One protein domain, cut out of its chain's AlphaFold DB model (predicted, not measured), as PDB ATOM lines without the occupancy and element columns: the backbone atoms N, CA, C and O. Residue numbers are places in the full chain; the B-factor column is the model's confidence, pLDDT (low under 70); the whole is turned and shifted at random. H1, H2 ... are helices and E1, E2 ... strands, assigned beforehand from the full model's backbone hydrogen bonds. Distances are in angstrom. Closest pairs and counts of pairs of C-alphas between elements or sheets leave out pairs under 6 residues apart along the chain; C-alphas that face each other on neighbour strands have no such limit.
ATOM      1  N   LEU A 181      -7.579 -12.974 -21.953       80.06
ATOM      2  CA  LEU A 181      -7.117 -14.097 -22.790       80.06
ATOM      3  C   LEU A 181      -7.278 -13.822 -24.273       80.06
ATOM      4  O   LEU A 181      -6.438 -14.170 -25.102       80.06
ATOM      5  N   ARG A 182      -8.427 -13.234 -24.606       85.31
ATOM      6  CA  ARG A 182      -8.871 -13.046 -25.972       85.31
ATOM      7  C   ARG A 182      -7.982 -12.022 -26.664       85.31
ATOM      8  O   ARG A 182      -7.431 -12.319 -27.719       85.31
ATOM      9  N   SER A 183      -7.815 -10.841 -26.077       89.38
ATOM     10  CA  SER A 183      -6.933  -9.782 -26.577       89.38
ATOM     11  C   SER A 183      -5.474 -10.207 -26.568       89.38
ATOM     12  O   SER A 183      -4.778  -9.932 -27.544       89.38
ATOM     13  N   TYR A 184      -5.032 -10.971 -25.565       86.94
ATOM     14  CA  TYR A 184      -3.713 -11.594 -25.578       86.94
ATOM     15  C   TYR A 184      -3.542 -12.520 -26.785       86.94
ATOM     16  O   TYR A 184      -2.566 -12.381 -27.516       86.94
ATOM     17  N   HIS A 185      -4.479 -13.436 -27.045       86.31
ATOM     18  CA  HIS A 185      -4.392 -14.350 -28.185       86.31
ATOM     19  C   HIS A 185      -4.481 -13.632 -29.530       86.31
ATOM     20  O   HIS A 185      -3.705 -13.952 -30.430       86.31
ATOM     21  N   MET A 186      -5.367 -12.640 -29.669       91.44
ATOM     22  CA  MET A 186      -5.450 -11.796 -30.868       91.44
ATOM     23  C   MET A 186      -4.133 -11.061 -31.113       91.44
ATOM     24  O   MET A 186      -3.626 -11.034 -32.239       91.44
ATOM     25  N   PHE A 187      -3.547 -10.495 -30.058       92.19
ATOM     26  CA  PHE A 187      -2.282  -9.789 -30.157       92.19
ATOM     27  C   PHE A 187      -1.118 -10.742 -30.437       92.19
ATOM     28  O   PHE A 187      -0.325 -10.470 -31.331       92.19
ATOM     29  N   ALA A 188      -1.043 -11.888 -29.756       88.06
ATOM     30  CA  ALA A 188      -0.040 -12.925 -29.986       88.06
ATOM     31  C   ALA A 188      -0.091 -13.449 -31.425       88.06
ATOM     32  O   ALA A 188       0.949 -13.581 -32.070       88.06
ATOM     33  N   PHE A 189      -1.297 -13.686 -31.945       90.56
ATOM     34  CA  PHE A 189      -1.512 -14.043 -33.342       90.56
ATOM     35  C   PHE A 189      -0.989 -12.946 -34.275       90.56
ATOM     36  O   PHE A 189      -0.193 -13.222 -35.170       90.56
ATOM     37  N   SER A 190      -1.379 -11.694 -34.023       91.69
ATOM     38  CA  SER A 190      -0.971 -10.548 -34.839       91.69
ATOM     39  C   SER A 190       0.550 -10.367 -34.843       91.69
ATOM     40  O   SER A 190       1.151 -10.179 -35.899       91.69
ATOM     41  N   VAL A 191       1.190 -10.473 -33.675       89.62
ATOM     42  CA  VAL A 191       2.650 -10.444 -33.521       89.62
ATOM     43  C   VAL A 191       3.288 -11.578 -34.311       89.62
ATOM     44  O   VAL A 191       4.203 -11.314 -35.082       89.62
ATOM     45  N   GLY A 192       2.794 -12.811 -34.173       86.31
ATOM     46  CA  GLY A 192       3.318 -13.971 -34.896       86.31
ATOM     47  C   GLY A 192       3.223 -13.813 -36.415       86.31
ATOM     48  O   GLY A 192       4.208 -14.030 -37.114       86.31
ATOM     49  N   ALA A 193       2.074 -13.362 -36.919       86.75
ATOM     50  CA  ALA A 193       1.861 -13.134 -38.344       86.75
ATOM     51  C   ALA A 193       2.767 -12.017 -38.894       86.75
ATOM     52  O   ALA A 193       3.362 -12.164 -39.962       86.75
ATOM     53  N   MET A 194       2.912 -10.906 -38.164       88.25
ATOM     54  CA  MET A 194       3.714  -9.756 -38.602       88.25
ATOM     55  C   MET A 194       5.218  -9.915 -38.361       88.25
ATOM     56  O   MET A 194       6.002  -9.203 -38.993       88.25
ATOM     57  N   ALA A 195       5.643 -10.798 -37.452       85.00
ATOM     58  CA  ALA A 195       7.034 -10.894 -37.008       85.00
ATOM     59  C   ALA A 195       8.045 -11.018 -38.165       85.00
ATOM     60  O   ALA A 195       9.065 -10.324 -38.116       85.00
ATOM     61  N   PRO A 196       7.786 -11.789 -39.241       87.56
ATOM     62  CA  PRO A 196       8.698 -11.850 -40.378       87.56
ATOM     63  C   PRO A 196       8.824 -10.549 -41.183       87.56
ATOM     64  O   PRO A 196       9.861 -10.341 -41.810       87.56
ATOM     65  N   PHE A 197       7.820  -9.668 -41.189       84.31
ATOM     66  CA  PHE A 197       7.733  -8.526 -42.115       84.31
ATOM     67  C   PHE A 197       7.676  -7.149 -41.438       84.31
ATOM     68  O   PHE A 197       7.733  -6.148 -42.139       84.31
ATOM     69  N   GLU A 198       7.634  -7.080 -40.102       79.69
ATOM     70  CA  GLU A 198       7.400  -5.883 -39.258       79.69
ATOM     71  C   GLU A 198       5.995  -5.275 -39.316       79.69
ATOM     72  O   GLU A 198       5.544  -4.703 -38.317       79.69
ATOM     73  N   TYR A 199       5.307  -5.407 -40.442       88.69
ATOM     74  CA  TYR A 199       3.914  -5.026 -40.616       88.69
ATOM     75  C   TYR A 199       3.260  -5.924 -41.662       88.69
ATOM     76  O   TYR A 199       3.942  -6.573 -42.457       88.69
ATOM     77  N   LEU A 200       1.930  -5.950 -41.669       89.12
ATOM     78  CA  LEU A 200       1.162  -6.685 -42.665       89.12
ATOM     79  C   LEU A 200       0.002  -5.850 -43.198       89.12
ATOM     80  O   LEU A 200      -0.544  -5.008 -42.479       89.12
ATOM     81  N   PRO A 201      -0.410  -6.082 -44.450       88.62
ATOM     82  CA  PRO A 201      -1.669  -5.559 -44.933       88.62
ATOM     83  C   PRO A 201      -2.851  -6.116 -44.143       88.62
ATOM     84  O   PRO A 201      -2.836  -7.268 -43.708       88.62
ATOM     85  N   ALA A 202      -3.886  -5.298 -43.984       87.69
ATOM     86  CA  ALA A 202      -5.035  -5.627 -43.153       87.69
ATOM     87  C   ALA A 202      -5.766  -6.893 -43.607       87.69
ATOM     88  O   ALA A 202      -5.925  -7.817 -42.816       87.69
ATOM     89  N   ASP A 203      -6.140  -6.978 -44.886       84.94
ATOM     90  CA  ASP A 203      -6.961  -8.102 -45.351       84.94
ATOM     91  C   ASP A 203      -6.149  -9.405 -45.399       84.94
ATOM     92  O   ASP A 203      -6.705 -10.494 -45.273       84.94
ATOM     93  N   MET A 204      -4.817  -9.315 -45.516       87.88
ATOM     94  CA  MET A 204      -3.945 -10.474 -45.324       87.88
ATOM     95  C   MET A 204      -3.997 -10.954 -43.871       87.88
ATOM     96  O   MET A 204      -4.153 -12.147 -43.638       87.88
ATOM     97  N   LEU A 205      -3.895 -10.043 -42.901       88.38
ATOM     98  CA  LEU A 205      -3.941 -10.389 -41.481       88.38
ATOM     99  C   LEU A 205      -5.303 -10.990 -41.081       88.38
ATOM    100  O   LEU A 205      -5.343 -11.985 -40.361       88.38
ATOM    101  N   GLU A 206      -6.401 -10.439 -41.606       88.62
ATOM    102  CA  GLU A 206      -7.764 -10.967 -41.436       88.62
ATOM    103  C   GLU A 206      -7.931 -12.351 -42.097       88.62
ATOM    104  O   GLU A 206      -8.490 -13.269 -41.496       88.62
ATOM    105  N   SER A 207      -7.396 -12.540 -43.309       85.94
ATOM    106  CA  SER A 207      -7.426 -13.826 -44.022       85.94
ATOM    107  C   SER A 207      -6.627 -14.911 -43.297       85.94
ATOM    108  O   SER A 207      -7.108 -16.035 -43.137       85.94
ATOM    109  N   GLU A 208      -5.431 -14.585 -42.799       85.81
ATOM    110  CA  GLU A 208      -4.657 -15.502 -41.962       85.81
ATOM    111  C   GLU A 208      -5.422 -15.836 -40.676       85.81
ATOM    112  O   GLU A 208      -5.540 -17.011 -40.330       85.81
ATOM    113  N   ALA A 209      -6.015 -14.849 -39.997       87.75
ATOM    114  CA  ALA A 209      -6.803 -15.092 -38.787       87.75
ATOM    115  C   ALA A 209      -7.963 -16.067 -39.041       87.75
ATOM    116  O   ALA A 209      -8.169 -17.000 -38.261       87.75
ATOM    117  N   ALA A 210      -8.654 -15.922 -40.176       86.62
ATOM    118  CA  ALA A 210      -9.731 -16.821 -40.578       86.62
ATOM    119  C   ALA A 210      -9.253 -18.272 -40.773       86.62
ATOM    120  O   ALA A 210      -9.931 -19.199 -40.325       86.62
ATOM    121  N   LYS A 211      -8.067 -18.496 -41.366       85.31
ATOM    122  CA  LYS A 211      -7.484 -19.847 -41.528       85.31
ATOM    123  C   LYS A 211      -7.263 -20.549 -40.186       85.31
ATOM    124  O   LYS A 211      -7.435 -21.762 -40.096       85.31
ATOM    125  N   PHE A 212      -6.908 -19.789 -39.152       82.81
ATOM    126  CA  PHE A 212      -6.668 -20.300 -37.799       82.81
ATOM    127  C   PHE A 212      -7.885 -20.179 -36.870       82.81
ATOM    128  O   PHE A 212      -7.769 -20.486 -35.687       82.81
ATOM    129  N   SER A 213      -9.053 -19.777 -37.391       84.44
ATOM    130  CA  SER A 213     -10.277 -19.555 -36.603       84.44
ATOM    131  C   SER A 213     -10.079 -18.588 -35.424       84.44
ATOM    132  O   SER A 213     -10.678 -18.755 -34.364       84.44
ATOM    133  N   VAL A 214      -9.221 -17.581 -35.603       86.44
ATOM    134  CA  VAL A 214      -8.994 -16.517 -34.620       86.44
ATOM    135  C   VAL A 214      -9.998 -15.399 -34.879       86.44
ATOM    136  O   VAL A 214     -10.015 -14.816 -35.961       86.44
ATOM    137  N   ASP A 215     -10.825 -15.085 -33.881       88.50
ATOM    138  CA  ASP A 215     -11.767 -13.960 -33.923       88.50
ATOM    139  C   ASP A 215     -11.016 -12.636 -33.702       88.50
ATOM    140  O   ASP A 215     -10.955 -12.116 -32.586       88.50
ATOM    141  N   LEU A 216     -10.347 -12.172 -34.761       92.31
ATOM    142  CA  LEU A 216      -9.450 -11.022 -34.749       92.31
ATOM    143  C   LEU A 216     -10.219  -9.697 -34.858       92.31
ATOM    144  O   LEU A 216     -10.795  -9.386 -35.898       92.31
ATOM    145  N   ASP A 217     -10.122  -8.872 -33.815       92.44
ATOM    146  CA  ASP A 217     -10.630  -7.498 -33.799       92.44
ATOM    147  C   ASP A 217      -9.474  -6.487 -33.896       92.44
ATOM    148  O   ASP A 217      -8.831  -6.122 -32.905       92.44
ATOM    149  N   LEU A 218      -9.194  -6.026 -35.117       92.38
ATOM    150  CA  LEU A 218      -8.141  -5.040 -35.375       92.38
ATOM    151  C   LEU A 218      -8.466  -3.654 -34.813       92.38
ATOM    152  O   LEU A 218      -7.540  -2.914 -34.471       92.38
ATOM    153  N   ALA A 219      -9.748  -3.301 -34.685       92.06
ATOM    154  CA  ALA A 219     -10.153  -2.023 -34.112       92.06
ATOM    155  C   ALA A 219      -9.818  -1.985 -32.618       92.06
ATOM    156  O   ALA A 219      -9.184  -1.031 -32.164       92.06
ATOM    157  N   LEU A 220     -10.118  -3.063 -31.889       91.69
ATOM    158  CA  LEU A 220      -9.731  -3.212 -30.487       91.69
ATOM    159  C   LEU A 220      -8.206  -3.152 -30.306       91.69
ATOM    160  O   LEU A 220      -7.714  -2.471 -29.409       91.69
ATOM    161  N   MET A 221      -7.429  -3.816 -31.170       94.31
ATOM    162  CA  MET A 221      -5.959  -3.773 -31.084       94.31
ATOM    163  C   MET A 221      -5.387  -2.364 -31.316       94.31
ATOM    164  O   MET A 221      -4.360  -2.003 -30.727       94.31
ATOM    165  N   VAL A 222      -6.035  -1.554 -32.159       94.19
ATOM    166  CA  VAL A 222      -5.692  -0.134 -32.336       94.19
ATOM    167  C   VAL A 222      -6.128   0.699 -31.132       94.19
ATOM    168  O   VAL A 222      -5.360   1.553 -30.689       94.19
ATOM    169  N   GLU A 223      -7.312   0.445 -30.576       91.31
ATOM    170  CA  GLU A 223      -7.840   1.155 -29.404       91.31
ATOM    171  C   GLU A 223      -6.964   0.941 -28.163       91.31
ATOM    172  O   GLU A 223      -6.603   1.902 -27.482       91.31
ATOM    173  N   LEU A 224      -6.507  -0.295 -27.940       89.31
ATOM    174  CA  LEU A 224      -5.512  -0.628 -26.913       89.31
ATOM    175  C   LEU A 224      -4.131  -0.009 -27.197       89.31
ATOM    176  O   LEU A 224      -3.228  -0.067 -26.365       89.31
ATOM    177  N   GLY A 225      -3.932   0.593 -28.371       91.81
ATOM    178  CA  GLY A 225      -2.682   1.231 -28.763       91.81
ATOM    179  C   GLY A 225      -1.560   0.241 -29.062       91.81
ATOM    180  O   GLY A 225      -0.393   0.635 -29.029       91.81
ATOM    181  N   LEU A 226      -1.881  -1.024 -29.347       93.12
ATOM    182  CA  LEU A 226      -0.919  -2.075 -29.691       93.12
ATOM    183  C   LEU A 226      -0.531  -2.010 -31.167       93.12
ATOM    184  O   LEU A 226       0.648  -2.136 -31.514       93.12
ATOM    185  N   LEU A 227      -1.522  -1.765 -32.024       95.19
ATOM    186  CA  LEU A 227      -1.355  -1.616 -33.464       95.19
ATOM    187  C   LEU A 227      -1.642  -0.185 -33.907       95.19
ATOM    188  O   LEU A 227      -2.349   0.576 -33.251       95.19
ATOM    189  N   LYS A 228      -1.078   0.179 -35.055       95.19
ATOM    190  CA  LYS A 228      -1.424   1.392 -35.787       95.19
ATOM    191  C   LYS A 228      -1.820   1.009 -37.202       95.19
ATOM    192  O   LYS A 228      -1.031   0.372 -37.900       95.19
ATOM    193  N   GLU A 229      -3.001   1.452 -37.616       95.06
ATOM    194  CA  GLU A 229      -3.396   1.456 -39.021       95.06
ATOM    195  C   GLU A 229      -2.698   2.622 -39.732       95.06
ATOM    196  O   GLU A 229      -2.732   3.767 -39.269       95.06
ATOM    197  N   ASN A 230      -2.065   2.339 -40.865       93.25
ATOM    198  CA  ASN A 230      -1.613   3.357 -41.801       93.25
ATOM    199  C   ASN A 230      -2.217   3.085 -43.175       93.25
ATOM    200  O   ASN A 230      -2.351   1.933 -43.594       93.25
ATOM    201  N   ARG A 231      -2.508   4.164 -43.895       93.00
ATOM    202  CA  ARG A 231      -2.794   4.121 -45.326       93.00
ATOM    203  C   ARG A 231      -1.644   4.769 -46.064       93.00
ATOM    204  O   ARG A 231      -1.207   5.859 -45.694       93.00
ATOM    205  N   GLN A 232      -1.111   4.062 -47.046       91.62
ATOM    206  CA  GLN A 232       0.094   4.474 -47.756       91.62
ATOM    207  C   GLN A 232       0.005   4.101 -49.232       91.62
ATOM    208  O   GLN A 232      -0.575   3.083 -49.598       91.62
ATOM    209  N   LYS A 233       0.606   4.930 -50.094       90.69
ATOM    210  CA  LYS A 233       0.667   4.688 -51.546       90.69
ATOM    211  C   LYS A 233       1.624   3.567 -51.933       90.69
ATOM    212  O   LYS A 233       1.612   3.146 -53.082       90.69
ATOM    213  N   PHE A 234       2.432   3.087 -50.992       90.94
ATOM    214  CA  PHE A 234       3.382   2.011 -51.214       90.94
ATOM    215  C   PHE A 234       3.349   0.978 -50.088       90.94
ATOM    216  O   PHE A 234       2.991   1.300 -48.959       90.94
ATOM    217  N   ALA A 235       3.742  -0.255 -50.386       90.06
ATOM    218  CA  ALA A 235       3.966  -1.326 -49.427       90.06
ATOM    219  C   ALA A 235       5.323  -1.982 -49.713       90.06
ATOM    220  O   ALA A 235       5.608  -2.386 -50.834       90.06
ATOM    221  N   THR A 236       6.157  -2.071 -48.689       89.75
ATOM    222  CA  THR A 236       7.535  -2.575 -48.713       89.75
ATOM    223  C   THR A 236       7.719  -3.776 -47.784       89.75
ATOM    224  O   THR A 236       7.616  -3.637 -46.566       89.75
ATOM    225  N   PHE A 237       8.066  -4.933 -48.339       89.00
ATOM    226  CA  PHE A 237       8.287  -6.172 -47.596       89.00
ATOM    227  C   PHE A 237       9.726  -6.642 -47.737       89.00
ATOM    228  O   PHE A 237      10.289  -6.620 -48.830       89.00
ATOM    229  N   ASN A 238      10.292  -7.118 -46.629       87.25
ATOM    230  CA  ASN A 238      11.667  -7.596 -46.588       87.25
ATOM    231  C   ASN A 238      11.704  -9.121 -46.454       87.25
ATOM    232  O   ASN A 238      11.195  -9.673 -45.475       87.25
ATOM    233  N   ILE A 239      12.359  -9.792 -47.399       88.00
ATOM    234  CA  ILE A 239      12.751 -11.202 -47.306       88.00
ATOM    235  C   ILE A 239      14.275 -11.203 -47.199       88.00
ATOM    236  O   ILE A 239      14.970 -10.971 -48.179       88.00
ATOM    237  N   ALA A 240      14.777 -11.390 -45.983       86.62
ATOM    238  CA  ALA A 240      16.163 -11.165 -45.602       86.62
ATOM    239  C   ALA A 240      16.655  -9.759 -45.995       86.62
ATOM    240  O   ALA A 240      16.178  -8.771 -45.434       86.62
ATOM    241  N   ASP A 241      17.592  -9.672 -46.936       81.44
ATOM    242  CA  ASP A 241      18.134  -8.437 -47.508       81.44
ATOM    243  C   ASP A 241      17.470  -8.020 -48.832       81.44
ATOM    244  O   ASP A 241      17.820  -6.984 -49.406       81.44
ATOM    245  N   MET A 242      16.499  -8.795 -49.317       82.94
ATOM    246  CA  MET A 242      15.678  -8.432 -50.464       82.94
ATOM    247  C   MET A 242      14.516  -7.545 -50.015       82.94
ATOM    248  O   MET A 242      13.703  -7.940 -49.178       82.94
ATOM    249  N   VAL A 243      14.417  -6.365 -50.617       86.62
ATOM    250  CA  VAL A 243      13.370  -5.375 -50.368       86.62
ATOM    251  C   VAL A 243      12.442  -5.330 -51.577       86.62
ATOM    252  O   VAL A 243      12.850  -4.926 -52.667       86.62
ATOM    253  N   CYS A 244      11.189  -5.732 -51.388       86.12
ATOM    254  CA  CYS A 244      10.144  -5.694 -52.406       86.12
ATOM    255  C   CYS A 244       9.202  -4.527 -52.116       86.12
ATOM    256  O   CYS A 244       8.530  -4.534 -51.089       86.12
ATOM    257  N   THR A 245       9.143  -3.540 -53.003       89.44
ATOM    258  CA  THR A 245       8.269  -2.369 -52.887       89.44
ATOM    259  C   THR A 245       7.228  -2.370 -53.997       89.44
ATOM    260  O   THR A 245       7.563  -2.518 -55.166       89.44
ATOM    261  N   PHE A 246       5.976  -2.172 -53.611       90.44
ATOM    262  CA  PHE A 246       4.812  -2.035 -54.479       90.44
ATOM    263  C   PHE A 246       4.275  -0.631 -54.284       90.44
ATOM    264  O   PHE A 246       4.100  -0.227 -53.137       90.44
ATOM    265  N   SER A 247       4.012   0.118 -55.346       91.56
ATOM    266  CA  SER A 247       3.509   1.485 -55.227       91.56
ATOM    267  C   SER A 247       2.485   1.828 -56.291       91.56
ATOM    268  O   SER A 247       2.551   1.339 -57.411       91.56
ATOM    269  N   TYR A 248       1.548   2.697 -55.932       91.56
ATOM    270  CA  TYR A 248       0.672   3.379 -56.876       91.56
ATOM    271  C   TYR A 248       1.266   4.737 -57.249       91.56
ATOM    272  O   TYR A 248       1.827   5.426 -56.389       91.56
ATOM    273  N   ASP A 249       1.091   5.147 -58.503       87.62
ATOM    274  CA  ASP A 249       1.423   6.498 -58.945       87.62
ATOM    275  C   ASP A 249       0.639   7.566 -58.169       87.62
ATOM    276  O   ASP A 249      -0.460   7.344 -57.653       87.62
ATOM    277  N   SER A 250       1.176   8.788 -58.141       81.38
ATOM    278  CA  SER A 250       0.583   9.918 -57.413       81.38
ATOM    279  C   SER A 250      -0.822  10.309 -57.891       81.38
ATOM    280  O   SER A 250      -1.580  10.894 -57.120       81.38
ATOM    281  N   GLY A 251      -1.179   9.986 -59.139       81.56
ATOM    282  CA  GLY A 251      -2.501  10.243 -59.717       81.56
ATOM    283  C   GLY A 251      -3.569   9.198 -59.372       81.56
ATOM    284  O   GLY A 251      -4.748   9.424 -59.643       81.56
ATOM    285  N   VAL A 252      -3.185   8.066 -58.779       85.50
ATOM    286  CA  VAL A 252      -4.087   6.952 -58.463       85.50
ATOM    287  C   VAL A 252      -4.630   7.119 -57.046       85.50
ATOM    288  O   VAL A 252      -3.872   7.329 -56.104       85.50
ATOM    289  N   ASN A 253      -5.947   6.991 -56.853       86.94
ATOM    290  CA  ASN A 253      -6.584   7.148 -55.534       86.94
ATOM    291  C   ASN A 253      -6.496   5.901 -54.630       86.94
ATOM    292  O   ASN A 253      -6.844   5.992 -53.457       86.94
ATOM    293  N   SER A 254      -5.983   4.776 -55.128       88.56
ATOM    294  CA  SER A 254      -5.789   3.532 -54.366       88.56
ATOM    295  C   SER A 254      -4.680   3.656 -53.311       88.56
ATOM    296  O   SER A 254      -3.708   4.391 -53.498       88.56
ATOM    297  N   GLU A 255      -4.828   2.962 -52.182       91.50
ATOM    298  CA  GLU A 255      -3.884   2.966 -51.056       91.50
ATOM    299  C   GLU A 255      -3.822   1.581 -50.409       91.50
ATOM    300  O   GLU A 255      -4.824   0.873 -50.344       91.50
ATOM    301  N   PHE A 256      -2.660   1.214 -49.871       90.62
ATOM    302  CA  PHE A 256      -2.505   0.017 -49.054       90.62
ATOM    303  C   PHE A 256      -2.883   0.325 -47.604       90.62
ATOM    304  O   PHE A 256      -2.272   1.191 -46.969       90.62
ATOM    305  N   ARG A 257      -3.857  -0.416 -47.066       92.19
ATOM    306  CA  ARG A 257      -4.191  -0.432 -45.636       92.19
ATOM    307  C   ARG A 257      -3.281  -1.430 -44.922       92.19
ATOM    308  O   ARG A 257      -3.387  -2.634 -45.152       92.19
ATOM    309  N   VAL A 258      -2.388  -0.941 -44.066       92.00
ATOM    310  CA  VAL A 258      -1.413  -1.771 -43.343       92.00
ATOM    311  C   VAL A 258      -1.507  -1.574 -41.836       92.00
ATOM    312  O   VAL A 258      -1.740  -0.462 -41.360       92.00
ATOM    313  N   TYR A 259      -1.270  -2.648 -41.089       93.75
ATOM    314  CA  TYR A 259      -1.134  -2.631 -39.639       93.75
ATOM    315  C   TYR A 259       0.306  -2.904 -39.243       93.75
ATOM    316  O   TYR A 259       0.920  -3.868 -39.695       93.75
ATOM    317  N   GLN A 260       0.826  -2.057 -38.361       92.69
ATOM    318  CA  GLN A 260       2.149  -2.208 -37.768       92.69
ATOM    319  C   GLN A 260       2.066  -2.096 -36.248       92.69
ATOM    320  O   GLN A 260       1.171  -1.440 -35.709       92.69
ATOM    321  N   LEU A 261       3.044  -2.672 -35.552       92.06
ATOM    322  CA  LEU A 261       3.178  -2.501 -34.107       92.06
ATOM    323  C   LEU A 261       3.473  -1.035 -33.759       92.06
ATOM    324  O   LEU A 261       4.342  -0.398 -34.361       92.06
ATOM    325  N   THR A 262       2.787  -0.500 -32.749       92.50
ATOM    326  CA  THR A 262       3.188   0.773 -32.133       92.50
ATOM    327  C   THR A 262       4.458   0.583 -31.299       92.50
ATOM    328  O   THR A 262       4.901  -0.538 -31.057       92.50
ATOM    329  N   TYR A 263       5.028   1.672 -30.776       87.25
ATOM    330  CA  TYR A 263       6.110   1.577 -29.788       87.25
ATOM    331  C   TYR A 263       5.708   0.739 -28.558       87.25
ATOM    332  O   TYR A 263       6.498  -0.057 -28.051       87.25
ATOM    333  N   VAL A 264       4.464   0.902 -28.097       88.94
ATOM    334  CA  VAL A 264       3.904   0.149 -26.966       88.94
ATOM    335  C   VAL A 264       3.732  -1.321 -27.337       88.94
ATOM    336  O   VAL A 264       4.263  -2.180 -26.637       88.94
ATOM    337  N   GLY A 265       3.077  -1.604 -28.468       90.75
ATOM    338  CA  GLY A 265       2.885  -2.968 -28.958       90.75
ATOM    339  C   GLY A 265       4.211  -3.691 -29.180       90.75
ATOM    340  O   GLY A 265       4.370  -4.818 -28.730       90.75
ATOM    341  N   ARG A 266       5.209  -3.031 -29.780       87.31
ATOM    342  CA  ARG A 266       6.539  -3.619 -29.999       87.31
ATOM    343  C   ARG A 266       7.238  -3.973 -28.687       87.31
ATOM    344  O   ARG A 266       7.793  -5.055 -28.575       87.31
ATOM    345  N   SER A 267       7.132  -3.108 -27.680       83.50
ATOM    346  CA  SER A 267       7.732  -3.355 -26.365       83.50
ATOM    347  C   SER A 267       7.124  -4.582 -25.669       83.50
ATOM    348  O   SER A 267       7.843  -5.342 -25.028       83.50
ATOM    349  N   ILE A 268       5.811  -4.796 -25.813       86.38
ATOM    350  CA  ILE A 268       5.119  -5.981 -25.278       86.38
ATOM    351  C   ILE A 268       5.448  -7.227 -26.118       86.38
ATOM    352  O   ILE A 268       5.766  -8.278 -25.564       86.38
ATOM    353  N   ALA A 269       5.434  -7.110 -27.447       87.19
ATOM    354  CA  ALA A 269       5.750  -8.197 -28.373       87.19
ATOM    355  C   ALA A 269       7.164  -8.763 -28.156       87.19
ATOM    356  O   ALA A 269       7.342  -9.979 -28.155       87.19
ATOM    357  N   ASP A 270       8.149  -7.894 -27.911       81.06
ATOM    358  CA  ASP A 270       9.542  -8.283 -27.657       81.06
ATOM    359  C   ASP A 270       9.706  -9.138 -26.386       81.06
ATOM    360  O   ASP A 270      10.656  -9.919 -26.284       81.06
ATOM    361  N   LEU A 271       8.792  -9.005 -25.417       79.25
ATOM    362  CA  LEU A 271       8.742  -9.860 -24.229       79.25
ATOM    363  C   LEU A 271       8.063 -11.197 -24.533       79.25
ATOM    364  O   LEU A 271       8.566 -12.242 -24.135       79.25
ATOM    365  N   MET A 272       6.956 -11.161 -25.278       82.25
ATOM    366  CA  MET A 272       6.197 -12.357 -25.651       82.25
ATOM    367  C   MET A 272       7.006 -13.316 -26.535       82.25
ATOM    368  O   MET A 272       6.925 -14.528 -26.345       82.25
ATOM    369  N   ASP A 273       7.793 -12.793 -27.483       80.62
ATOM    370  CA  ASP A 273       8.661 -13.594 -28.350       80.62
ATOM    371  C   ASP A 273      10.043 -12.948 -28.538       80.62
ATOM    372  O   ASP A 273      10.267 -12.081 -29.387       80.62
ATOM    373  N   GLN A 274      11.027 -13.452 -27.791       78.38
ATOM    374  CA  GLN A 274      12.413 -12.985 -27.875       78.38
ATOM    375  C   GLN A 274      13.034 -13.151 -29.272       78.38
ATOM    376  O   GLN A 274      14.019 -12.476 -29.587       78.38
ATOM    377  N   ARG A 275      12.510 -14.042 -30.127       83.81
ATOM    378  CA  ARG A 275      13.004 -14.194 -31.506       83.81
ATOM    379  C   ARG A 275      12.653 -12.970 -32.349       83.81
ATOM    380  O   ARG A 275      13.497 -12.530 -33.127       83.81
ATOM    381  N   ALA A 276      11.469 -12.386 -32.154       81.00
ATOM    382  CA  ALA A 276      11.052 -11.164 -32.844       81.00
ATOM    383  C   ALA A 276      11.959  -9.983 -32.457       81.00
ATOM    384  O   ALA A 276      12.464  -9.272 -33.331       81.00
ATOM    385  N   ALA A 277      12.288  -9.864 -31.167       81.25
ATOM    386  CA  ALA A 277      13.247  -8.877 -30.671       81.25
ATOM    387  C   ALA A 277      14.648  -9.064 -31.289       81.25
ATOM    388  O   ALA A 277      15.299  -8.094 -31.693       81.25
ATOM    389  N   ARG A 278      15.118 -10.316 -31.408       86.00
ATOM    390  CA  ARG A 278      16.399 -10.643 -32.065       86.00
ATOM    391  C   ARG A 278      16.392 -10.260 -33.541       86.00
ATOM    392  O   ARG A 278      17.363  -9.655 -33.985       86.00
ATOM    393  N   LEU A 279      15.317 -10.549 -34.275       87.44
ATOM    394  CA  LEU A 279      15.187 -10.164 -35.682       87.44
ATOM    395  C   LEU A 279      15.213  -8.638 -35.854       87.44
ATOM    396  O   LEU A 279      15.972  -8.128 -36.676       87.44
ATOM    397  N   SER A 280      14.442  -7.907 -35.046       83.44
ATOM    398  CA  SER A 280      14.427  -6.436 -35.044       83.44
ATOM    399  C   SER A 280      15.824  -5.856 -34.782       83.44
ATOM    400  O   SER A 280      16.300  -4.979 -35.507       83.44
ATOM    401  N   LYS A 281      16.543  -6.395 -33.788       84.94
ATOM    402  CA  LYS A 281      17.930  -6.001 -33.500       84.94
ATOM    403  C   LYS A 281      18.866  -6.312 -34.671       84.94
ATOM    404  O   LYS A 281      19.633  -5.435 -35.059       84.94
ATOM    405  N   ALA A 282      18.780  -7.518 -35.234       87.00
ATOM    406  CA  ALA A 282      19.615  -7.969 -36.346       87.00
ATOM    407  C   ALA A 282      19.457  -7.063 -37.579       87.00
ATOM    408  O   ALA A 282      20.461  -6.639 -38.160       87.00
ATOM    409  N   ARG A 283      18.215  -6.680 -37.917       83.81
ATOM    410  CA  ARG A 283      17.912  -5.722 -38.995       83.81
ATOM    411  C   ARG A 283      18.577  -4.370 -38.761       83.81
ATOM    412  O   ARG A 283      19.315  -3.894 -39.617       83.81
ATOM    413  N   ASN A 284      18.391  -3.794 -37.575       83.06
ATOM    414  CA  ASN A 284      18.953  -2.484 -37.232       83.06
ATOM    415  C   ASN A 284      20.489  -2.479 -37.170       83.06
ATOM    416  O   ASN A 284      21.110  -1.441 -37.384       83.06
ATOM    417  N   SER A 285      21.115  -3.624 -36.882       83.88
ATOM    418  CA  SER A 285      22.576  -3.760 -36.845       83.88
ATOM    419  C   SER A 285      23.226  -4.082 -38.196       83.88
ATOM    420  O   SER A 285      24.447  -4.213 -38.250       83.88
ATOM    421  N   GLY A 286      22.451  -4.256 -39.273       80.25
ATOM    422  CA  GLY A 286      22.996  -4.682 -40.568       80.25
ATOM    423  C   GLY A 286      23.576  -6.103 -40.532       80.25
ATOM    424  O   GLY A 286      24.677  -6.358 -41.051       80.25
ATOM    425  N   ALA A 287      22.866  -7.024 -39.870       84.06
ATOM    426  CA  ALA A 287      23.215  -8.443 -39.840       84.06
ATOM    427  C   ALA A 287      23.325  -9.029 -41.259       84.06
ATOM    428  O   ALA A 287      22.800  -8.473 -42.225       84.06
ATOM    429  N   ALA A 288      24.050 -10.139 -41.401       83.69
ATOM    430  CA  ALA A 288      24.190 -10.801 -42.696       83.69
ATOM    431  C   ALA A 288      22.845 -11.396 -43.156       83.69
ATOM    432  O   ALA A 288      22.057 -11.843 -42.322       83.69
ATOM    433  N   SER A 289      22.607 -11.463 -44.473       83.56
ATOM    434  CA  SER A 289      21.355 -11.997 -45.038       83.56
ATOM    435  C   SER A 289      21.040 -13.415 -44.533       83.56
ATOM    436  O   SER A 289      19.933 -13.679 -44.069       83.56
ATOM    437  N   GLU A 290      22.055 -14.286 -44.445       86.19
ATOM    438  CA  GLU A 290      21.912 -15.643 -43.896       86.19
ATOM    439  C   GLU A 290      21.397 -15.688 -42.447       86.19
ATOM    440  O   GLU A 290      20.730 -16.643 -42.047       86.19
ATOM    441  N   GLU A 291      21.739 -14.692 -41.630       88.38
ATOM    442  CA  GLU A 291      21.253 -14.596 -40.254       88.38
ATOM    443  C   GLU A 291      19.800 -14.112 -40.237       88.38
ATOM    444  O   GLU A 291      18.962 -14.693 -39.544       88.38
ATOM    445  N   LEU A 292      19.491 -13.096 -41.047       88.88
ATOM    446  CA  LEU A 292      18.144 -12.545 -41.178       88.88
ATOM    447  C   LEU A 292      17.153 -13.603 -41.664       88.88
ATOM    448  O   LEU A 292      16.106 -13.772 -41.038       88.88
ATOM    449  N   ILE A 293      17.499 -14.360 -42.711       90.19
ATOM    450  CA  ILE A 293      16.614 -15.394 -43.252       90.19
ATOM    451  C   ILE A 293      16.368 -16.508 -42.232       90.19
ATOM    452  O   ILE A 293      15.225 -16.911 -42.030       90.19
ATOM    453  N   LYS A 294      17.404 -16.956 -41.504       90.25
ATOM    454  CA  LYS A 294      17.257 -17.970 -40.444       90.25
ATOM    455  C   LYS A 294      16.328 -17.486 -39.334       90.25
ATOM    456  O   LYS A 294      15.461 -18.241 -38.892       90.25
ATOM    457  N   LEU A 295      16.479 -16.234 -38.900       90.94
ATOM    458  CA  LEU A 295      15.611 -15.640 -37.884       90.94
ATOM    459  C   LEU A 295      14.170 -15.503 -38.387       90.94
ATOM    460  O   LEU A 295      13.251 -15.901 -37.673       90.94
ATOM    461  N   GLN A 296      13.957 -15.025 -39.614       91.75
ATOM    462  CA  GLN A 296      12.618 -14.922 -40.199       91.75
ATOM    463  C   GLN A 296      11.945 -16.289 -40.368       91.75
ATOM    464  O   GLN A 296      10.779 -16.439 -40.011       91.75
ATOM    465  N   MET A 297      12.667 -17.307 -40.844       90.94
ATOM    466  CA  MET A 297      12.142 -18.675 -40.946       90.94
ATOM    467  C   MET A 297      11.784 -19.244 -39.570       90.94
ATOM    468  O   MET A 297      10.742 -19.877 -39.415       90.94
ATOM    469  N   SER A 298      12.589 -18.960 -38.537       89.81
ATOM    470  CA  SER A 298      12.273 -19.352 -37.155       89.81
ATOM    471  C   SER A 298      11.016 -18.673 -36.596       89.81
ATOM    472  O   SER A 298      10.440 -19.166 -35.627       89.81
ATOM    473  N   LEU A 299      10.598 -17.564 -37.211       88.81
ATOM    474  CA  LEU A 299       9.383 -16.800 -36.920       88.81
ATOM    475  C   LEU A 299       8.225 -17.152 -37.869       88.81
ATOM    476  O   LEU A 299       7.218 -16.455 -37.886       88.81
ATOM    477  N   GLY A 300       8.348 -18.230 -38.649       88.38
ATOM    478  CA  GLY A 300       7.266 -18.739 -39.494       88.38
ATOM    479  C   GLY A 300       7.302 -18.270 -40.947       88.38
ATOM    480  O   GLY A 300       6.383 -18.597 -41.696       88.38
ATOM    481  N   LEU A 301       8.350 -17.561 -41.386       90.62
ATOM    482  CA  LEU A 301       8.521 -17.262 -42.808       90.62
ATOM    483  C   LEU A 301       8.690 -18.563 -43.607       90.62
ATOM    484  O   LEU A 301       9.662 -19.296 -43.428       90.62
ATOM    485  N   ASN A 302       7.744 -18.829 -44.500       90.50
ATOM    486  CA  ASN A 302       7.725 -20.008 -45.358       90.50
ATOM    487  C   ASN A 302       7.075 -19.684 -46.716       90.50
ATOM    488  O   ASN A 302       6.603 -18.568 -46.946       90.50
ATOM    489  N   ALA A 303       7.050 -20.669 -47.615       90.19
ATOM    490  CA  ALA A 303       6.485 -20.511 -48.952       90.19
ATOM    491  C   ALA A 303       4.999 -20.111 -48.934       90.19
ATOM    492  O   ALA A 303       4.596 -19.255 -49.717       90.19
ATOM    493  N   ASP A 304       4.188 -20.688 -48.046       89.06
ATOM    494  CA  ASP A 304       2.743 -20.432 -47.997       89.06
ATOM    495  C   ASP A 304       2.424 -19.004 -47.552       89.06
ATOM    496  O   ASP A 304       1.541 -18.355 -48.122       89.06
ATOM    497  N   LEU A 305       3.176 -18.486 -46.578       87.94
ATOM    498  CA  LEU A 305       3.049 -17.110 -46.112       87.94
ATOM    499  C   LEU A 305       3.459 -16.119 -47.210       87.94
ATOM    500  O   LEU A 305       2.752 -15.146 -47.466       87.94
ATOM    501  N   VAL A 306       4.568 -16.395 -47.902       89.69
ATOM    502  CA  VAL A 306       5.063 -15.561 -49.008       89.69
ATOM    503  C   VAL A 306       4.092 -15.566 -50.195       89.69
ATOM    504  O   VAL A 306       3.811 -14.511 -50.761       89.69
ATOM    505  N   LYS A 307       3.509 -16.720 -50.538       89.56
ATOM    506  CA  LYS A 307       2.458 -16.815 -51.565       89.56
ATOM    507  C   LYS A 307       1.188 -16.076 -51.157       89.56
ATOM    508  O   LYS A 307       0.579 -15.407 -51.984       89.56
ATOM    509  N   SER A 308       0.789 -16.174 -49.889       88.56
ATOM    510  CA  SER A 308      -0.385 -15.459 -49.374       88.56
ATOM    511  C   SER A 308      -0.190 -13.942 -49.459       88.56
ATOM    512  O   SER A 308      -1.099 -13.238 -49.897       88.56
ATOM    513  N   LEU A 309       1.018 -13.454 -49.155       89.12
ATOM    514  CA  LEU A 309       1.396 -12.056 -49.363       89.12
ATOM    515  C   LEU A 309       1.322 -11.651 -50.843       89.12
ATOM    516  O   LEU A 309       0.733 -10.621 -51.162       89.12
ATOM    517  N   ALA A 310       1.880 -12.462 -51.748       89.19
ATOM    518  CA  ALA A 310       1.841 -12.194 -53.187       89.19
ATOM    519  C   ALA A 310       0.401 -12.103 -53.712       89.19
ATOM    520  O   ALA A 310       0.031 -11.112 -54.335       89.19
ATOM    521  N   ARG A 311      -0.440 -13.096 -53.393       89.06
ATOM    522  CA  ARG A 311      -1.860 -13.131 -53.782       89.06
ATOM    523  C   ARG A 311      -2.631 -11.923 -53.274       89.06
ATOM    524  O   ARG A 311      -3.460 -11.389 -54.002       89.06
ATOM    525  N   TYR A 312      -2.353 -11.486 -52.048       88.94
ATOM    526  CA  TYR A 312      -2.957 -10.274 -51.508       88.94
ATOM    527  C   TYR A 312      -2.566  -9.037 -52.329       88.94
ATOM    528  O   TYR A 312      -3.432  -8.263 -52.728       88.94
ATOM    529  N   LEU A 313      -1.271  -8.855 -52.604       89.31
ATOM    530  CA  LEU A 313      -0.788  -7.702 -53.368       89.31
ATOM    531  C   LEU A 313      -1.366  -7.692 -54.784       89.31
ATOM    532  O   LEU A 313      -1.819  -6.649 -55.251       89.31
ATOM    533  N   ILE A 314      -1.435  -8.863 -55.418       89.81
ATOM    534  CA  ILE A 314      -2.107  -9.055 -56.702       89.81
ATOM    535  C   ILE A 314      -3.571  -8.633 -56.603       89.81
ATOM    536  O   ILE A 314      -3.998  -7.820 -57.407       89.81
ATOM    537  N   ALA A 315      -4.330  -9.123 -55.620       87.94
ATOM    538  CA  ALA A 315      -5.747  -8.790 -55.478       87.94
ATOM    539  C   ALA A 315      -5.985  -7.280 -55.296       87.94
ATOM    540  O   ALA A 315      -6.917  -6.731 -55.874       87.94
ATOM    541  N   GLN A 316      -5.119  -6.597 -54.544       87.06
ATOM    542  CA  GLN A 316      -5.194  -5.145 -54.353       87.06
ATOM    543  C   GLN A 316      -4.887  -4.363 -55.634       87.06
ATOM    544  O   GLN A 316      -5.507  -3.337 -55.907       87.06
ATOM    545  N   MET A 317      -3.923  -4.841 -56.421       87.81
ATOM    546  CA  MET A 317      -3.435  -4.139 -57.607       87.81
ATOM    547  C   MET A 317      -4.126  -4.598 -58.899       87.81
ATOM    548  O   MET A 317      -3.999  -3.919 -59.912       87.81
ATOM    549  N   ALA A 318      -4.853  -5.720 -58.905       86.69
ATOM    550  CA  ALA A 318      -5.379  -6.386 -60.104       86.69
ATOM    551  C   ALA A 318      -6.194  -5.444 -60.997       86.69
ATOM    552  O   ALA A 318      -5.961  -5.403 -62.209       86.69
ATOM    553  N   ASP A 319      -7.045  -4.632 -60.374       84.19
ATOM    554  CA  ASP A 319      -7.966  -3.720 -61.057       84.19
ATOM    555  C   ASP A 319      -7.411  -2.298 -61.228       84.19
ATOM    556  O   ASP A 319      -8.092  -1.404 -61.737       84.19
ATOM    557  N   THR A 320      -6.158  -2.073 -60.821       83.75
ATOM    558  CA  THR A 320      -5.530  -0.750 -60.806       83.75
ATOM    559  C   THR A 320      -4.343  -0.694 -61.776       83.75
ATOM    560  O   THR A 320      -3.432  -1.521 -61.730       83.75
ATOM    561  N   GLY A 321      -4.365   0.295 -62.673       81.19
ATOM    562  CA  GLY A 321      -3.233   0.667 -63.526       81.19
ATOM    563  C   GLY A 321      -2.281   1.624 -62.808       81.19
ATOM    564  O   GLY A 321      -2.472   1.921 -61.633       81.19
ATOM    565  N   ASP A 322      -1.264   2.101 -63.518       88.06
ATOM    566  CA  ASP A 322      -0.221   2.997 -63.004       88.06
ATOM    567  C   ASP A 322       0.318   2.566 -61.633       88.06
ATOM    568  O   ASP A 322       0.280   3.296 -60.635       88.06
ATOM    569  N   CYS A 323       0.785   1.321 -61.593       88.12
ATOM    570  CA  CYS A 323       1.418   0.744 -60.424       88.12
ATOM    571  C   CYS A 323       2.809   0.195 -60.741       88.12
ATOM    572  O   CYS A 323       3.056  -0.369 -61.808       88.12
ATOM    573  N   ASP A 324       3.706   0.351 -59.774       86.88
ATOM    574  CA  ASP A 324       5.118   0.014 -59.880       86.88
ATOM    575  C   ASP A 324       5.474  -1.103 -58.897       86.88
ATOM    576  O   ASP A 324       5.005  -1.137 -57.754       86.88
ATOM    577  N   ILE A 325       6.332  -2.014 -59.353       86.38
ATOM    578  CA  ILE A 325       6.934  -3.077 -58.554       86.38
ATOM    579  C   ILE A 325       8.445  -2.940 -58.665       86.38
ATOM    580  O   ILE A 325       9.021  -3.072 -59.743       86.38
ATOM    581  N   THR A 326       9.094  -2.746 -57.525       83.69
ATOM    582  CA  THR A 326      10.541  -2.580 -57.431       83.69
ATOM    583  C   THR A 326      11.104  -3.597 -56.452       83.69
ATOM    584  O   THR A 326      10.694  -3.649 -55.294       83.69
ATOM    585  N   VAL A 327      12.070  -4.400 -56.892       78.94
ATOM    586  CA  VAL A 327      12.774  -5.376 -56.056       78.94
ATOM    587  C   VAL A 327      14.261  -5.048 -56.042       78.94
ATOM    588  O   VAL A 327      14.931  -5.017 -57.078       78.94
ATOM    589  N   ARG A 328      14.792  -4.810 -54.843       79.50
ATOM    590  CA  ARG A 328      16.189  -4.420 -54.629       79.50
ATOM    591  C   ARG A 328      16.867  -5.375 -53.666       79.50
ATOM    592  O   ARG A 328      16.250  -5.825 -52.705       79.50
ATOM    593  N   SER A 329      18.141  -5.654 -53.913       74.81
ATOM    594  CA  SER A 329      18.999  -6.363 -52.965       74.81
ATOM    595  C   SER A 329      19.815  -5.333 -52.195       74.81
ATOM    596  O   SER A 329      20.598  -4.585 -52.784       74.81
ATOM    597  N   VAL A 330      19.655  -5.297 -50.876       69.38
ATOM    598  CA  VAL A 330      20.404  -4.390 -49.999       69.38
ATOM    599  C   VAL A 330      21.575  -5.162 -49.396       69.38
ATOM    600  O   VAL A 330      21.562  -5.567 -48.238       69.38
ATOM    601  N   SER A 331      22.609  -5.393 -50.206       60.91
ATOM    602  CA  SER A 331      23.861  -5.982 -49.712       60.91
ATOM    603  C   SER A 331      24.775  -4.885 -49.149       60.91
ATOM    604  O   SER A 331      24.780  -3.756 -49.642       60.91
ATOM    605  N   ARG A 332      25.533  -5.193 -48.085       54.84
ATOM    606  CA  ARG A 332      26.385  -4.253 -47.323       54.84
ATOM    607  C   ARG A 332      27.174  -3.279 -48.219       54.84
ATOM    608  O   ARG A 332      28.251  -3.611 -48.701       54.84
ATOM    609  N   GLY A 333      26.669  -2.052 -48.356       50.56
ATOM    610  CA  GLY A 333      27.357  -0.940 -49.024       50.56
ATOM    611  C   GLY A 333      27.125  -0.805 -50.533       50.56
ATOM    612  O   GLY A 333      27.660   0.130 -51.124       50.56
ATOM    613  N   SER A 334      26.315  -1.666 -51.151       52.94
ATOM    614  CA  SER A 334      25.883  -1.510 -52.545       52.94
ATOM    615  C   SER A 334      24.402  -1.856 -52.685       52.94
ATOM    616  O   SER A 334      24.018  -3.024 -52.601       52.94
ATOM    617  N   GLU A 335      23.578  -0.830 -52.915       56.94
ATOM    618  CA  GLU A 335      22.218  -1.015 -53.421       56.94
ATOM    619  C   GLU A 335      22.317  -1.467 -54.879       56.94
ATOM    620  O   GLU A 335      22.703  -0.699 -55.760       56.94
ATOM    621  N   GLY A 336      22.014  -2.740 -55.123       61.25
ATOM    622  CA  GLY A 336      21.770  -3.242 -56.466       61.25
ATOM    623  C   GLY A 336      20.269  -3.253 -56.703       61.25
ATOM    624  O   GLY A 336      19.544  -4.001 -56.042       61.25
ATOM    625  N   GLU A 337      19.780  -2.426 -57.625       60.19
ATOM    626  CA  GLU A 337      18.432  -2.619 -58.153       60.19
ATOM    627  C   GLU A 337      18.441  -3.886 -59.008       60.19
ATOM    628  O   GLU A 337      19.100  -3.947 -60.044       60.19
ATOM    629  N   SER A 338      17.754  -4.922 -58.529       65.88
ATOM    630  CA  SER A 338      17.706  -6.219 -59.207       65.88
ATOM    631  C   SER A 338      16.592  -6.256 -60.251       65.88
ATOM    632  O   SER A 338      16.686  -7.007 -61.219       65.88
ATOM    633  N   PHE A 339      15.523  -5.483 -60.034       74.06
ATOM    634  CA  PHE A 339      14.337  -5.463 -60.880       74.06
ATOM    635  C   PHE A 339      13.460  -4.239 -60.573       74.06
ATOM    636  O   PHE A 339      13.207  -3.923 -59.412       74.06
ATOM    637  N   SER A 340      12.964  -3.573 -61.613       78.88
ATOM    638  CA  SER A 340      11.941  -2.533 -61.514       78.88
ATOM    639  C   SER A 340      11.029  -2.633 -62.727       78.88
ATOM    640  O   SER A 340      11.511  -2.801 -63.852       78.88
ATOM    641  N   ALA A 341       9.723  -2.581 -62.498       81.69
ATOM    642  CA  ALA A 341       8.732  -2.711 -63.547       81.69
ATOM    643  C   ALA A 341       7.474  -1.905 -63.241       81.69
ATOM    644  O   ALA A 341       7.015  -1.852 -62.102       81.69
ATOM    645  N   ARG A 342       6.903  -1.326 -64.295       86.12
ATOM    646  CA  ARG A 342       5.709  -0.489 -64.245       86.12
ATOM    647  C   ARG A 342       4.587  -1.107 -65.061       86.12
ATOM    648  O   ARG A 342       4.790  -1.453 -66.223       86.12
ATOM    649  N   ARG A 343       3.401  -1.191 -64.469       88.62
ATOM    650  CA  ARG A 343       2.153  -1.584 -65.123       88.62
ATOM    651  C   ARG A 343       1.320  -0.331 -65.359       88.62
ATOM    652  O   ARG A 343       0.881   0.304 -64.405       88.62
ATOM    653  N   SER A 344       1.114   0.033 -66.620       87.31
ATOM    654  CA  SER A 344       0.380   1.250 -66.982       87.31
ATOM    655  C   SER A 344      -1.128   1.042 -66.921       87.31
ATOM    656  O   SER A 344      -1.831   1.859 -66.334       87.31
ATOM    657  N   LEU A 345      -1.645  -0.059 -67.470       87.50
ATOM    658  CA  LEU A 345      -3.081  -0.325 -67.513       87.50
ATOM    659  C   LEU A 345      -3.475  -1.547 -66.675       87.50
ATOM    660  O   LEU A 345      -2.711  -2.507 -66.586       87.50
ATOM    661  N   PRO A 346      -4.711  -1.588 -66.144       87.12
ATOM    662  CA  PRO A 346      -5.228  -2.773 -65.456       87.12
ATOM    663  C   PRO A 346      -5.310  -4.026 -66.347       87.12
ATOM    664  O   PRO A 346      -5.379  -5.147 -65.860       87.12
ATOM    665  N   ILE A 347      -5.313  -3.871 -67.670       87.88
ATOM    666  CA  ILE A 347      -5.318  -5.007 -68.603       87.88
ATOM    667  C   ILE A 347      -3.913  -5.528 -68.921       87.88
ATOM    668  O   ILE A 347      -3.796  -6.608 -69.501       87.88
ATOM    669  N   ASP A 348      -2.874  -4.772 -68.562       88.12
ATOM    670  CA  ASP A 348      -1.492  -5.153 -68.816       88.12
ATOM    671  C   ASP A 348      -1.066  -6.234 -67.822       88.12
ATOM    672  O   ASP A 348      -1.485  -6.241 -66.658       88.12
ATOM    673  N   GLU A 349      -0.215  -7.146 -68.287       88.50
ATOM    674  CA  GLU A 349       0.458  -8.111 -67.425       88.50
ATOM    675  C   GLU A 349       1.312  -7.384 -66.382       88.50
ATOM    676  O   GLU A 349       1.913  -6.344 -66.666       88.50
ATOM    677  N   PHE A 350       1.415  -7.948 -65.176       85.31
ATOM    678  CA  PHE A 350       2.462  -7.522 -64.257       85.31
ATOM    679  C   PHE A 350       3.811  -7.782 -64.939       85.31
ATOM    680  O   PHE A 350       4.077  -8.940 -65.275       85.31
ATOM    681  N   PRO A 351       4.651  -6.761 -65.182       74.44
ATOM    682  CA  PRO A 351       5.818  -6.915 -66.041       74.44
ATOM    683  C   PRO A 351       6.961  -7.581 -65.273       74.44
ATOM    684  O   PRO A 351       7.924  -6.939 -64.877       74.44
ATOM    685  N   LEU A 352       6.848  -8.884 -65.030       73.38
ATOM    686  CA  LEU A 352       7.870  -9.683 -64.360       73.38
ATOM    687  C   LEU A 352       9.038  -9.891 -65.330       73.38
ATOM    688  O   LEU A 352       8.971 -10.716 -66.240       73.38
ATOM    689  N   ALA A 353      10.119  -9.130 -65.173       60.19
ATOM    690  CA  ALA A 353      11.348  -9.422 -65.896       60.19
ATOM    691  C   ALA A 353      12.000 -10.667 -65.270       60.19
ATOM    692  O   ALA A 353      11.925 -10.854 -64.051       60.19
ATOM    693  N   PRO A 354      12.669 -11.521 -66.062       54.88
ATOM    694  CA  PRO A 354      13.402 -12.643 -65.498       54.88
ATOM    695  C   PRO A 354      14.470 -12.108 -64.535       54.88
ATOM    696  O   PRO A 354      15.267 -11.253 -64.919       54.88
ATOM    697  N   MET A 355      14.478 -12.606 -63.290       55.03
ATOM    698  CA  MET A 355      15.445 -12.294 -62.220       55.03
ATOM    699  C   MET A 355      16.884 -12.711 -62.596       55.03
ATOM    700  O   MET A 355      17.469 -13.607 -61.987       55.03
ATOM    701  N   GLN A 356      17.462 -12.110 -63.634       47.94
ATOM    702  CA  GLN A 356      18.688 -12.606 -64.257       47.94
ATOM    703  C   GLN A 356      19.980 -12.315 -63.492       47.94
ATOM    704  O   GLN A 356      21.009 -12.835 -63.898       47.94
ATOM    705  N   SER A 357      19.955 -11.634 -62.343       54.00
ATOM    706  CA  SER A 357      21.046 -11.794 -61.372       54.00
ATOM    707  C   SER A 357      20.628 -11.401 -59.953       54.00
ATOM    708  O   SER A 357      21.068 -10.387 -59.416       54.00
ATOM    709  N   LEU A 358      19.857 -12.253 -59.271       59.47
ATOM    710  CA  LEU A 358      19.906 -12.295 -57.798       59.47
ATOM    711  C   LEU A 358      21.218 -12.947 -57.313       59.47
ATOM    712  O   LEU A 358      21.227 -13.647 -56.308       59.47
ATOM    713  N   ASP A 359      22.329 -12.821 -58.039       57.59
ATOM    714  CA  ASP A 359      23.551 -13.605 -57.810       57.59
ATOM    715  C   ASP A 359      24.140 -13.397 -56.412       57.59
ATOM    716  O   ASP A 359      24.748 -14.314 -55.866       57.59
ATOM    717  N   PHE A 360      23.837 -12.255 -55.795       61.56
ATOM    718  CA  PHE A 360      24.292 -11.849 -54.466       61.56
ATOM    719  C   PHE A 360      23.339 -12.211 -53.316       61.56
ATOM    720  O   PHE A 360      23.672 -11.962 -52.162       61.56
ATOM    721  N   VAL A 361      22.181 -12.804 -53.612       72.38
ATOM    722  CA  VAL A 361      21.194 -13.238 -52.610       72.38
ATOM    723  C   VAL A 361      21.469 -14.690 -52.202       72.38
ATOM    724  O   VAL A 361      21.943 -15.486 -53.014       72.38
ATOM    725  N   ASP A 362      21.186 -15.077 -50.960       76.31
ATOM    726  CA  ASP A 362      21.359 -16.466 -50.522       76.31
ATOM    727  C   ASP A 362      20.318 -17.418 -51.154       76.31
ATOM    728  O   ASP A 362      19.278 -17.003 -51.670       76.31
ATOM    729  N   ALA A 363      20.599 -18.724 -51.137       81.44
ATOM    730  CA  ALA A 363      19.761 -19.724 -51.803       81.44
ATOM    731  C   ALA A 363      18.321 -19.786 -51.258       81.44
ATOM    732  O   ALA A 363      17.391 -19.941 -52.052       81.44
ATOM    733  N   ASN A 364      18.130 -19.623 -49.944       83.62
ATOM    734  CA  ASN A 364      16.807 -19.703 -49.320       83.62
ATOM    735  C   ASN A 364      15.976 -18.468 -49.671       83.62
ATOM    736  O   ASN A 364      14.808 -18.587 -50.043       83.62
ATOM    737  N   THR A 365      16.583 -17.282 -49.617       84.00
ATOM    738  CA  THR A 365      15.912 -16.042 -50.023       84.00
ATOM    739  C   THR A 365      15.545 -16.078 -51.507       84.00
ATOM    740  O   THR A 365      14.420 -15.719 -51.859       84.00
ATOM    741  N   LYS A 366      16.422 -16.602 -52.381       82.06
ATOM    742  CA  LYS A 366      16.084 -16.822 -53.802       82.06
ATOM    743  C   LYS A 366      14.899 -17.768 -53.977       82.06
ATOM    744  O   LYS A 366      14.067 -17.539 -54.850       82.06
ATOM    745  N   GLU A 367      14.820 -18.839 -53.196       86.31
ATOM    746  CA  GLU A 367      13.715 -19.796 -53.284       86.31
ATOM    747  C   GLU A 367      12.379 -19.174 -52.854       86.31
ATOM    748  O   GLU A 367      11.391 -19.281 -53.581       86.31
ATOM    749  N   LEU A 368      12.349 -18.448 -51.733       87.81
ATOM    750  CA  LEU A 368      11.148 -17.724 -51.302       87.81
ATOM    751  C   LEU A 368      10.734 -16.647 -52.310       87.81
ATOM    752  O   LEU A 368       9.552 -16.529 -52.631       87.81
ATOM    753  N   ALA A 369      11.699 -15.911 -52.862       82.75
ATOM    754  CA  ALA A 369      11.447 -14.935 -53.914       82.75
ATOM    755  C   ALA A 369      10.821 -15.579 -55.162       82.75
ATOM    756  O   ALA A 369       9.905 -15.011 -55.751       82.75
ATOM    757  N   ARG A 370      11.249 -16.792 -55.541       84.25
ATOM    758  CA  ARG A 370      10.622 -17.538 -56.645       84.25
ATOM    759  C   ARG A 370       9.160 -17.848 -56.356       84.25
ATOM    760  O   ARG A 370       8.331 -17.566 -57.208       84.25
ATOM    761  N   PHE A 371       8.829 -18.361 -55.167       88.25
ATOM    762  CA  PHE A 371       7.429 -18.619 -54.808       88.25
ATOM    763  C   PHE A 371       6.566 -17.361 -54.871       88.25
ATOM    764  O   PHE A 371       5.425 -17.438 -55.313       88.25
ATOM    765  N   PHE A 372       7.115 -16.220 -54.454       86.06
ATOM    766  CA  PHE A 372       6.438 -14.935 -54.557       86.06
ATOM    767  C   PHE A 372       6.123 -14.577 -56.018       86.06
ATOM    768  O   PHE A 372       4.983 -14.261 -56.347       86.06
ATOM    769  N   LEU A 373       7.118 -14.665 -56.904       83.00
ATOM    770  CA  LEU A 373       6.964 -14.321 -58.318       83.00
ATOM    771  C   LEU A 373       6.054 -15.280 -59.081       83.00
ATOM    772  O   LEU A 373       5.288 -14.829 -59.929       83.00
ATOM    773  N   THR A 374       6.100 -16.579 -58.771       88.12
ATOM    774  CA  THR A 374       5.246 -17.580 -59.422       88.12
ATOM    775  C   THR A 374       3.764 -17.229 -59.285       88.12
ATOM    776  O   THR A 374       3.012 -17.431 -60.226       88.12
ATOM    777  N   GLU A 375       3.337 -16.625 -58.172       91.50
ATOM    778  CA  GLU A 375       1.940 -16.195 -58.012       91.50
ATOM    779  C   GLU A 375       1.559 -15.055 -58.975       91.50
ATOM    780  O   GLU A 375       0.440 -15.033 -59.487       91.50
ATOM    781  N   PHE A 376       2.483 -14.137 -59.281       88.81
ATOM    782  CA  PHE A 376       2.251 -13.098 -60.291       88.81
ATOM    783  C   PHE A 376       2.249 -13.688 -61.710       88.81
ATOM    784  O   PHE A 376       1.425 -13.293 -62.537       88.81
ATOM    785  N   GLU A 377       3.130 -14.655 -61.997       89.12
ATOM    786  CA  GLU A 377       3.139 -15.379 -63.278       89.12
ATOM    787  C   GLU A 377       1.829 -16.151 -63.488       89.12
ATOM    788  O   GLU A 377       1.227 -16.091 -64.564       89.12
ATOM    789  N   ASP A 378       1.364 -16.843 -62.447       91.12
ATOM    790  CA  ASP A 378       0.113 -17.592 -62.455       91.12
ATOM    791  C   ASP A 378      -1.094 -16.665 -62.618       91.12
ATOM    792  O   ASP A 378      -2.027 -17.004 -63.352       91.12
ATOM    793  N   PHE A 379      -1.082 -15.482 -61.999       91.75
ATOM    794  CA  PHE A 379      -2.109 -14.466 -62.220       91.75
ATOM    795  C   PHE A 379      -2.135 -13.983 -63.674       91.75
ATOM    796  O   PHE A 379      -3.194 -14.029 -64.308       91.75
ATOM    797  N   ASN A 380      -0.984 -13.576 -64.224       90.56
ATOM    798  CA  ASN A 380      -0.875 -13.103 -65.609       90.56
ATOM    799  C   ASN A 380      -1.384 -14.155 -66.603       90.56
ATOM    800  O   ASN A 380      -2.104 -13.828 -67.542       90.56
ATOM    801  N   ARG A 381      -1.048 -15.432 -66.379       89.62
ATOM    802  CA  ARG A 381      -1.414 -16.528 -67.283       89.62
ATOM    803  C   ARG A 381      -2.867 -16.974 -67.136       89.62
ATOM    804  O   ARG A 381      -3.514 -17.267 -68.139       89.62
ATOM    805  N   ASN A 382      -3.361 -17.082 -65.903       92.00
ATOM    806  CA  ASN A 382      -4.587 -17.832 -65.617       92.00
ATOM    807  C   ASN A 382      -5.761 -16.963 -65.159       92.00
ATOM    808  O   ASN A 382      -6.893 -17.431 -65.230       92.00
ATOM    809  N   GLN A 383      -5.528 -15.736 -64.682       90.31
ATOM    810  CA  GLN A 383      -6.579 -14.882 -64.108       90.31
ATOM    811  C   GLN A 383      -6.797 -13.608 -64.928       90.31
ATOM    812  O   GLN A 383      -7.924 -13.323 -65.329       90.31
ATOM    813  N   LEU A 384      -5.720 -12.889 -65.262       88.88
ATOM    814  CA  LEU A 384      -5.777 -11.644 -66.034       88.88
ATOM    815  C   LEU A 384      -6.563 -11.751 -67.358       88.88
ATOM    816  O   LEU A 384      -7.354 -10.843 -67.639       88.88
ATOM    817  N   PRO A 385      -6.438 -12.833 -68.163       87.25
ATOM    818  CA  PRO A 385      -7.213 -13.009 -69.393       87.25
ATOM    819  C   PRO A 385      -8.731 -12.928 -69.193       87.25
ATOM    820  O   PRO A 385      -9.437 -12.483 -70.093       87.25
ATOM    821  N   TYR A 386      -9.213 -13.315 -68.010       86.94
ATOM    822  CA  TYR A 386     -10.634 -13.490 -67.708       86.94
ATOM    823  C   TYR A 386     -11.223 -12.389 -66.818       86.94
ATOM    824  O   TYR A 386     -12.435 -12.362 -66.628       86.94
ATOM    825  N   LEU A 387     -10.394 -11.485 -66.283       85.81
ATOM    826  CA  LEU A 387     -10.841 -10.375 -65.428       85.81
ATOM    827  C   LEU A 387     -11.648  -9.312 -66.183       85.81
ATOM    828  O   LEU A 387     -12.530  -8.686 -65.606       85.81
TER     829      LEU A 387
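What this domain is: This is residues 181 to 387 of the 403 residues of an uncharacterized protein of Methylobacterium sp. YL-MPn6-2016 (UniProt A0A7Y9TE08). Two antiparallel sheets, joined by the one-residue link from E2 to E3, make a twisted wall of strands, with H1 and H2 over one face of the smaller sheet E1 E5 E2, and with the long helices H7 and H8, which touch each other, over one face of the larger sheet E3 E4 E6 E7, which they only graze. The helical hairpin H5 H6 stands at the rim, with H4 as a corner between it and H1, and H7 grazes both sheets. The printed part has 207 residues with nine named helices and seven named strands, in the order H1 E1 H2 H3 E2 E3 E4 E5 H4 H5 H6 H7 E6 E7 H8 H9. The sheets run E1 E5 E2 and E3 E4 E6 E7, and the class is mixed, helices and strands. The whole is compact, with a radius of gyration of the C-alphas of 17.1 A and spans of 47 by 37 by 30 A.

How they stand to each other: H1, residues 181 to 194, is on the sheet of E1, residues 199 to 201, E5, residues 256 to 261, and E2, residues 227 to 232, at a height over the sheet of 11.3 A. H1 runs slantwise to the strands, at 48 degrees to E2 on the local plane. In this sheet E5 is the inner strand; N 200 and O 259 are 3.0 A apart and N 230 and O 258 are 2.9 A apart, both within hydrogen-bond range. H2, residues 202 to 211, stands up from the same face, over E1. With its residues 189 to 193 alone H1 touches H2, the closest C-alphas being those of Ala 193 and Leu 205, 7.1 A apart. H3, residues 218 to 223, is on the same face, over none of the strands, but only just: 2 of its C-alphas fall on E2. E1, H2 H3 and E2 form a split strand-helix-strand unit, two strands running the same way with E5 between them, and its crossover is right-handed. E3, residues 234 to 239, and E4, residues 242 to 248, are a hairpin, with N 237 and O 244 2.8 A apart. H4, residues 263 to 272, only grazes the sheet E1 E5 E2 and only just touches H1, with 3 pairs of C-alphas within 8 A, the closest being Val 191 and Ala 269 at 6.4 A. H4 touches H5, residues 274 to 284, only at the corner, where the C-alphas of Asp 270 and Ala 277 are 4.8 A apart. H5 and H6, residues 289 to 298, are a helical hairpin at a shallow tilt of 23 degrees, opposite ways, closest at the C-alphas of Leu 279 and Leu 295, 5.9 A. H6 only grazes the sheet E3 E4 E6 E7. H7, residues 303 to 317, touches H2 with its residues 308 to 312 alone, closest at the C-alphas of Met 204 and Tyr 312, 6.3 A. E6, residues 323 to 331, is the antiparallel neighbour of E4, with N 245 and O 326 2.8 A apart, and forms a hairpin with E7, residues 334 to 343, where N 325 and O 341 are 2.8 A apart. H8, residues 363 to 382, touches H7 at a steep tilt of 41 degrees, the same way, closest at the C-alphas of Lys 307 and Phe 372, 5.3 A. H9, residues 384 to 387, meets H8 only through their link. Every O i to N i+4 pair is within hydrogen-bond range in H1, H2, H3, H5, H6 and H7, against 5 of 6 in H4 and 14 of 16 in H8; H9 is too short for such a pair.

Where its parts are: H1 begins at C-alpha 181, (-7.117, -14.097, -22.790), and is 19.7 A long. H7 is 21.0 A, E6 25.8 A and E7 26.9 A long. H8, the longest helix, covers 28.1 A from C-alpha 363 at (19.761, -19.724, -51.803). H9 ends at C-alpha 387, (-10.841, -10.375, -65.428).

The domain as a whole: The two C-alphas farthest apart, those of Leu 181 and Gln 356, are 48.9 A apart. The printed part has no cut. The link from E7 to H8, residues 344 to 362, is long. The mean pLDDT of the printed part is 84.7, and residues 330 to 338 and 353 to 360 are under 70.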